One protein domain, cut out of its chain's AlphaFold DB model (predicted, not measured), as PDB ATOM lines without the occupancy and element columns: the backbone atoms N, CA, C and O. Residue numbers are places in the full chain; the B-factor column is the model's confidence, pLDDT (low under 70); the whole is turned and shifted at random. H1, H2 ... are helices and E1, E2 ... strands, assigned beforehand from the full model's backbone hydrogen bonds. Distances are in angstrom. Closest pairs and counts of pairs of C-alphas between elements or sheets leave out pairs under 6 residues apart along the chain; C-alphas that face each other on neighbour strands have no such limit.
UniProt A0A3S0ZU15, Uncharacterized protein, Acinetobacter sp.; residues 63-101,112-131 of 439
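AT A GLANCE: This is residues 63 to 101 and 112 to 131 of the 439 residues of an uncharacterized protein of Acinetobacter sp. (UniProt A0A3S0ZU15). Small parts are strung end to end in a thin rod: a free tail, residues 63 to 70, the short helix H1, the small hairpin E1 and E2, and the longer hairpin E3 and E4 at the far end. The 59 printed residues, 26 in named elements, run H1, E1, E2, E3, E4, class mixed, with two antiparallel two-stranded sheets. The whole is extended, radius of gyration of the C-alphas 18.9 A, spans 72 by 20 by 9 A.

IN THESE COORDINATES: H1, residues 71 to 77, starts at C-alpha (-8.478, 36.401, 17.182) and measures 10.5 A. E1 is 84 to 86, E2 93 to 95, E3 112 to 116, 12.4 A. E4, 122 to 129, 20.1 A, ends at C-alpha (-59.539, 32.362, 13.646).

HOW THE PARTS SIT: H1 has 2 of 3 O i to N i+4 pairs within hydrogen-bond range. In hairpin E1 and E2, at 145 degrees, N 85 and O 94 are 2.9 A apart. In hairpin E3 and E4, at 156 degrees, N 113 and O 126 are 2.8 A apart. E1 and E2 are each apart from E3 and E4.

THE WHOLE: C-alphas 63 and 131, the farthest apart, are 71.9 A apart. Residues 102 to 111 are cut out, leaving 13.4 A between C-alphas 101 and 112. Residues 63 to 69 have pLDDT under 70.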
ATOM      1  N   LEU A  63       8.479  42.265  13.539       65.69
ATOM      2  CA  LEU A  63       7.320  41.920  12.717       65.69
ATOM      3  C   LEU A  63       6.719  43.143  12.010       65.69
ATOM      4  O   LEU A  63       5.844  42.975  11.159       65.69
ATOM      5  N   GLY A  64       7.187  44.360  12.309       69.19
ATOM      6  CA  GLY A  64       6.581  45.594  11.802       69.19
ATOM      7  C   GLY A  64       5.073  45.651  12.089       69.19
ATOM      8  O   GLY A  64       4.629  45.284  13.174       69.19
ATOM      9  N   ASP A  65       4.279  46.050  11.091       64.00
ATOM     10  CA  ASP A  65       2.808  46.080  11.171       64.00
ATOM     11  C   ASP A  65       2.151  44.693  11.006       64.00
ATOM     12  O   ASP A  65       0.921  44.581  11.034       64.00
ATOM     13  N   ASN A  66       2.933  43.618  10.811       60.75
ATOM     14  CA  ASN A  66       2.384  42.267  10.714       60.75
ATOM     15  C   ASN A  66       1.970  41.783  12.098       60.75
ATOM     16  O   ASN A  66       2.706  41.109  12.819       60.75
ATOM     17  N   LEU A  67       0.734  42.098  12.447       62.34
ATOM     18  CA  LEU A  67       0.049  41.454  13.540       62.34
ATOM     19  C   LEU A  67      -0.301  40.040  13.070       62.34
ATOM     20  O   LEU A  67      -1.174  39.864  12.217       62.34
ATOM     21  N   PHE A  68       0.382  39.016  13.594       61.06
ATOM     22  CA  PHE A  68      -0.142  37.649  13.524       61.06
ATOM     23  C   PHE A  68      -1.614  37.710  13.906       61.06
ATOM     24  O   PHE A  68      -1.913  38.390  14.885       61.06
ATOM     25  N   PHE A  69      -2.499  37.092  13.116       61.88
ATOM     26  CA  PHE A  69      -3.952  37.129  13.295       61.88
ATOM     27  C   PHE A  69      -4.336  36.680  14.711       61.88
ATOM     28  O   PHE A  69      -4.689  35.529  14.940       61.88
ATOM     29  N   ALA A  70      -4.219  37.580  15.678       70.31
ATOM     30  CA  ALA A  70      -4.806  37.422  16.979       70.31
ATOM     31  C   ALA A  70      -6.306  37.457  16.726       70.31
ATOM     32  O   ALA A  70      -6.780  38.311  15.967       70.31
ATOM     33  N   ASP A  71      -7.030  36.525  17.335       77.25
ATOM     34  CA  ASP A  71      -8.478  36.401  17.182       77.25
ATOM     35  C   ASP A  71      -9.175  37.768  17.324       77.25
ATOM     36  O   ASP A  71     -10.033  38.123  16.522       77.25
ATOM     37  N   GLU A  72      -8.685  38.612  18.234       75.94
ATOM     38  CA  GLU A  72      -9.140  39.987  18.463       75.94
ATOM     39  C   GLU A  72      -9.091  40.902  17.220       75.94
ATOM     40  O   GLU A  72     -10.017  41.674  16.974       75.94
ATOM     41  N   LEU A  73      -8.052  40.812  16.385       78.06
ATOM     42  CA  LEU A  73      -7.923  41.639  15.177       78.06
ATOM     43  C   LEU A  73      -8.846  41.170  14.059       78.06
ATOM     44  O   LEU A  73      -9.411  41.992  13.337       78.06
ATOM     45  N   VAL A  74      -9.021  39.853  13.936       81.94
ATOM     46  CA  VAL A  74      -9.981  39.262  12.999       81.94
ATOM     47  C   VAL A  74     -11.403  39.616  13.428       81.94
ATOM     48  O   VAL A  74     -12.221  39.983  12.590       81.94
ATOM     49  N   TYR A  75     -11.700  39.584  14.727       89.06
ATOM     50  CA  TYR A  75     -13.015  39.954  15.236       89.06
ATOM     51  C   TYR A  75     -13.314  41.443  15.026       89.06
ATOM     52  O   TYR A  75     -14.428  41.791  14.647       89.06
ATOM     53  N   ASN A  76     -12.325  42.327  15.155       83.38
ATOM     54  CA  ASN A  76     -12.531  43.768  14.979       83.38
ATOM     55  C   ASN A  76     -12.869  44.208  13.543       83.38
ATOM     56  O   ASN A  76     -13.438  45.285  13.365       83.38
ATOM     57  N   VAL A  77     -12.548  43.407  12.519       84.50
ATOM     58  CA  VAL A  77     -12.892  43.720  11.114       84.50
ATOM     59  C   VAL A  77     -14.212  43.097  10.653       84.50
ATOM     60  O   VAL A  77     -14.724  43.449   9.588       84.50
ATOM     61  N   LEU A  78     -14.776  42.172  11.431       89.94
ATOM     62  CA  LEU A  78     -16.040  41.517  11.115       89.94
ATOM     63  C   LEU A  78     -17.225  42.373  11.572       89.94
ATOM     64  O   LEU A  78     -17.204  43.019  12.617       89.94
ATOM     65  N   SER A  79     -18.293  42.365  10.775       89.50
ATOM     66  CA  SER A  79     -19.539  43.059  11.095       89.50
ATOM     67  C   SER A  79     -20.744  42.191  10.755       89.50
ATOM     68  O   SER A  79     -20.677  41.299   9.908       89.50
ATOM     69  N   ALA A  80     -21.855  42.455  11.434       90.12
ATOM     70  CA  ALA A  80     -23.124  41.793  11.194       90.12
ATOM     71  C   ALA A  80     -24.252  42.825  11.150       90.12
ATOM     72  O   ALA A  80     -24.200  43.861  11.814       90.12
ATOM     73  N   VAL A  81     -25.282  42.520  10.365       89.19
ATOM     74  CA  VAL A  81     -26.510  43.311  10.283       89.19
ATOM     75  C   VAL A  81     -27.649  42.474  10.851       89.19
ATOM     76  O   VAL A  81     -27.785  41.293  10.524       89.19
ATOM     77  N   SER A  82     -28.474  43.097  11.696       86.81
ATOM     78  CA  SER A  82     -29.629  42.446  12.317       86.81
ATOM     79  C   SER A  82     -30.508  41.746  11.260       86.81
ATOM     80  O   SER A  82     -30.842  42.357  10.239       86.81
ATOM     81  N   PRO A  83     -30.908  40.480  11.483       92.12
ATOM     82  CA  PRO A  83     -30.906  39.774  12.765       92.12
ATOM     83  C   PRO A  83     -29.617  39.023  13.121       92.12
ATOM     84  O   PRO A  83     -29.559  38.463  14.208       92.12
ATOM     85  N   ILE A  84     -28.583  39.002  12.282       94.44
ATOM     86  CA  ILE A  84     -27.312  38.361  12.652       94.44
ATOM     87  C   ILE A  84     -26.586  39.229  13.684       94.44
ATOM     88  O   ILE A  84     -26.525  40.452  13.551       94.44
ATOM     89  N   VAL A  85     -26.052  38.590  14.722       93.12
ATOM     90  CA  VAL A  85     -25.300  39.230  15.804       93.12
ATOM     91  C   VAL A  85     -23.902  38.631  15.828       93.12
ATOM     92  O   VAL A  85     -23.751  37.412  15.857       93.12
ATOM     93  N   PHE A  86     -22.882  39.483  15.819       94.25
ATOM     94  CA  PHE A  86     -21.490  39.071  15.947       94.25
ATOM     95  C   PHE A  86     -20.936  39.538  17.296       94.25
ATOM     96  O   PHE A  86     -21.023  40.723  17.622       94.25
ATOM     97  N   ASN A  87     -20.397  38.609  18.088       91.44
ATOM     98  CA  ASN A  87     -19.754  38.909  19.363       91.44
ATOM     99  C   ASN A  87     -18.243  39.067  19.154       91.44
ATOM    100  O   ASN A  87     -17.525  38.085  18.991       91.44
ATOM    101  N   ASN A  88     -17.749  40.302  19.209       88.00
ATOM    102  CA  ASN A  88     -16.334  40.613  18.998       88.00
ATOM    103  C   ASN A  88     -15.403  40.175  20.145       88.00
ATOM    104  O   ASN A  88     -14.189  40.251  19.999       88.00
ATOM    105  N   THR A  89     -15.954  39.723  21.273       88.56
ATOM    106  CA  THR A  89     -15.185  39.204  22.412       88.56
ATOM    107  C   THR A  89     -14.983  37.691  22.308       88.56
ATOM    108  O   THR A  89     -13.957  37.180  22.740       88.56
ATOM    109  N   THR A  90     -15.953  36.961  21.745       89.69
ATOM    110  CA  THR A  90     -15.912  35.489  21.638       89.69
ATOM    111  C   THR A  90     -15.740  34.970  20.211       89.69
ATOM    112  O   THR A  90     -15.530  33.774  20.032       89.69
ATOM    113  N   GLY A  91     -15.868  35.829  19.195       89.19
ATOM    114  CA  GLY A  91     -15.838  35.450  17.779       89.19
ATOM    115  C   GLY A  91     -17.109  34.776  17.266       89.19
ATOM    116  O   GLY A  91     -17.144  34.302  16.131       89.19
ATOM    117  N   GLU A  92     -18.150  34.691  18.091       93.25
ATOM    118  CA  GLU A  92     -19.352  33.929  17.772       93.25
ATOM    119  C   GLU A  92     -20.302  34.716  16.859       93.25
ATOM    120  O   GLU A  92     -20.685  35.854  17.154       93.25
ATOM    121  N   PHE A  93     -20.739  34.074  15.773       94.12
ATOM    122  CA  PHE A  93     -21.907  34.501  15.009       94.12
ATOM    123  C   PHE A  93     -23.153  33.816  15.557       94.12
ATOM    124  O   PHE A  93     -23.235  32.592  15.618       94.12
ATOM    125  N   SER A  94     -24.149  34.618  15.903       93.00
ATOM    126  CA  SER A  94     -25.442  34.164  16.397       93.00
ATOM    127  C   SER A  94     -26.575  34.880  15.663       93.00
ATOM    128  O   SER A  94     -26.361  35.726  14.789       93.00
ATOM    129  N   HIS A  95     -27.807  34.525  16.003       91.62
ATOM    130  CA  HIS A  95     -29.004  35.162  15.482       91.62
ATOM    131  C   HIS A  95     -29.761  35.806  16.643       91.62
ATOM    132  O   HIS A  95     -29.975  35.176  17.680       91.62
ATOM    133  N   ALA A  96     -30.187  37.053  16.470       90.75
ATOM    134  CA  ALA A  96     -31.038  37.751  17.417       90.75
ATOM    135  C   ALA A  96     -32.311  36.936  17.657       90.75
ATOM    136  O   ALA A  96     -32.869  36.339  16.734       90.75
ATOM    137  N   THR A  97     -32.795  36.908  18.894       91.75
ATOM    138  CA  THR A  97     -34.049  36.221  19.197       91.75
ATOM    139  C   THR A  97     -35.182  36.844  18.381       91.75
ATOM    140  O   THR A  97     -35.328  38.067  18.333       91.75
ATOM    141  N   SER A  98     -35.991  36.003  17.736       93.00
ATOM    142  CA  SER A  98     -37.227  36.454  17.094       93.00
ATOM    143  C   SER A  98     -38.187  37.052  18.113       93.00
ATOM    144  O   SER A  98     -38.134  36.709  19.291       93.00
ATOM    145  N   GLY A  99     -39.134  37.875  17.667       92.75
ATOM    146  CA  GLY A  99     -40.139  38.462  18.562       92.75
ATOM    147  C   GLY A  99     -41.229  37.490  19.037       92.75
ATOM    148  O   GLY A  99     -42.286  37.919  19.489       92.75
ATOM    149  N   VAL A 100     -41.006  36.180  18.908       95.25
ATOM    150  CA  VAL A 100     -41.952  35.125  19.276       95.25
ATOM    151  C   VAL A 100     -41.300  34.063  20.148       95.25
ATOM    152  O   VAL A 100     -40.107  33.787  20.042       95.25
ATOM    153  N   THR A 101     -42.105  33.433  21.000       94.75
ATOM    154  CA  THR A 101     -41.693  32.258  21.773       94.75
ATOM    155  C   THR A 101     -41.589  31.037  20.854       94.75
ATOM    156  O   THR A 101     -42.390  30.877  19.933       94.75
ATOM    157  N   PRO A 112     -51.775  31.144  11.561       97.00
ATOM    158  CA  PRO A 112     -50.811  32.156  11.967       97.00
ATOM    159  C   PRO A 112     -50.797  33.342  10.995       97.00
ATOM    160  O   PRO A 112     -50.698  33.170   9.781       97.00
ATOM    161  N   VAL A 113     -50.823  34.555  11.542       96.88
ATOM    162  CA  VAL A 113     -50.518  35.807  10.847       96.88
ATOM    163  C   VAL A 113     -49.131  36.250  11.301       96.88
ATOM    164  O   VAL A 113     -48.928  36.652  12.451       96.88
ATOM    165  N   ILE A 114     -48.162  36.119  10.398       97.25
ATOM    166  CA  ILE A 114     -46.740  36.344  10.668       97.25
ATOM    167  C   ILE A 114     -46.382  37.769  10.255       97.25
ATOM    168  O   ILE A 114     -46.577  38.155   9.106       97.25
ATOM    169  N   THR A 115     -45.838  38.545  11.191       96.94
ATOM    170  CA  THR A 115     -45.252  39.857  10.900       96.94
ATOM    171  C   THR A 115     -43.741  39.719  10.844       96.94
ATOM    172  O   THR A 115     -43.119  39.165  11.754       96.94
ATOM    173  N   VAL A 116     -43.159  40.229   9.765       96.31
ATOM    174  CA  VAL A 116     -41.713  40.267   9.553       96.31
ATOM    175  C   VAL A 116     -41.246  41.708   9.402       96.31
ATOM    176  O   VAL A 116     -42.011  42.579   8.986       96.31
ATOM    177  N   ASN A 117     -39.990  41.972   9.750       92.44
ATOM    178  CA  ASN A 117     -39.352  43.251   9.450       92.44
ATOM    179  C   ASN A 117     -38.860  43.309   7.984       92.44
ATOM    180  O   ASN A 117     -39.024  42.362   7.213       92.44
ATOM    181  N   ALA A 118     -38.203  44.412   7.609       93.94
ATOM    182  CA  ALA A 118     -37.666  44.617   6.259       93.94
ATOM    183  C   ALA A 118     -36.604  43.584   5.830       93.94
ATOM    184  O   ALA A 118     -36.389  43.401   4.635       93.94
ATOM    185  N   THR A 119     -35.950  42.906   6.779       91.00
ATOM    186  CA  THR A 119     -34.957  41.856   6.507       91.00
ATOM    187  C   THR A 119     -35.548  40.443   6.566       91.00
ATOM    188  O   THR A 119     -34.812  39.470   6.430       91.00
ATOM    189  N   GLY A 120     -36.867  40.301   6.744       92.75
ATOM    190  CA  GLY A 120     -37.558  39.008   6.809       92.75
ATOM    191  C   GLY A 120     -37.522  38.330   8.184       92.75
ATOM    192  O   GLY A 120     -38.025  37.218   8.332       92.75
ATOM    193  N   HIS A 121     -36.969  38.984   9.208       94.62
ATOM    194  CA  HIS A 121     -36.952  38.465  10.572       94.62
ATOM    195  C   HIS A 121     -38.344  38.552  11.210       94.62
ATOM    196  O   HIS A 121     -38.979  39.608  11.174       94.62
ATOM    197  N   VAL A 122     -38.808  37.461  11.828       95.81
ATOM    198  CA  VAL A 122     -40.110  37.401  12.509       95.81
ATOM    199  C   VAL A 122     -40.102  38.286  13.758       95.81
ATOM    200  O   VAL A 122     -39.356  38.041  14.707       95.81
ATOM    201  N   THR A 123     -40.974  39.292  13.777       95.31
ATOM    202  CA  THR A 123     -41.129  40.234  14.898       95.31
ATOM    203  C   THR A 123     -42.354  39.945  15.754       95.31
ATOM    204  O   THR A 123     -42.366  40.301  16.926       95.31
ATOM    205  N   SER A 124     -43.370  39.278  15.206       96.75
ATOM    206  CA  SER A 124     -44.506  38.759  15.972       96.75
ATOM    207  C   SER A 124     -45.293  37.735  15.161       96.75
ATOM    208  O   SER A 124     -45.374  37.833  13.936       96.75
ATOM    209  N   ILE A 125     -45.947  36.802  15.848       97.50
ATOM    210  CA  ILE A 125     -46.977  35.934  15.277       97.50
ATOM    211  C   ILE A 125     -48.251  36.155  16.081       97.50
ATOM    212  O   ILE A 125     -48.242  36.078  17.309       97.50
ATOM    213  N   THR A 126     -49.349  36.415  15.382       96.62
ATOM    214  CA  THR A 126     -50.694  36.428  15.965       96.62
ATOM    215  C   THR A 126     -51.503  35.283  15.372       96.62
ATOM    216  O   THR A 126     -51.204  34.805  14.280       96.62
ATOM    217  N   LEU A 127     -52.499  34.785  16.099       96.31
ATOM    218  CA  LEU A 127     -53.390  33.741  15.599       96.31
ATOM    219  C   LEU A 127     -54.709  34.378  15.181       96.31
ATOM    220  O   LEU A 127     -55.371  35.023  15.993       96.31
ATOM    221  N   GLN A 128     -55.106  34.163  13.932       95.06
ATOM    222  CA  GLN A 128     -56.419  34.554  13.442       95.06
ATOM    223  C   GLN A 128     -57.313  33.321  13.364       95.06
ATOM    224  O   GLN A 128     -56.860  32.233  13.015       95.06
ATOM    225  N   SER A 129     -58.582  33.462  13.749       93.62
ATOM    226  CA  SER A 129     -59.539  32.362  13.646       93.62
ATOM    227  C   SER A 129     -59.810  32.039  12.178       93.62
ATOM    228  O   SER A 129     -60.049  32.934  11.366       93.62
ATOM    229  N   VAL A 130     -59.799  30.748  11.854       90.88
ATOM    230  CA  VAL A 130     -60.453  30.232  10.654       90.88
ATOM    231  C   VAL A 130     -61.943  30.444  10.905       90.88
ATOM    232  O   VAL A 130     -62.530  29.746  11.729       90.88
ATOM    233  N   GLY A 131     -62.516  31.496  10.314       83.44
ATOM    234  CA  GLY A 131     -63.882  31.920  10.615       83.44
ATOM    235  C   GLY A 131     -64.866  30.752  10.548       83.44
ATOM    236  O   GLY A 131     -64.828  29.953   9.612       83.44
TER     237      GLY A 131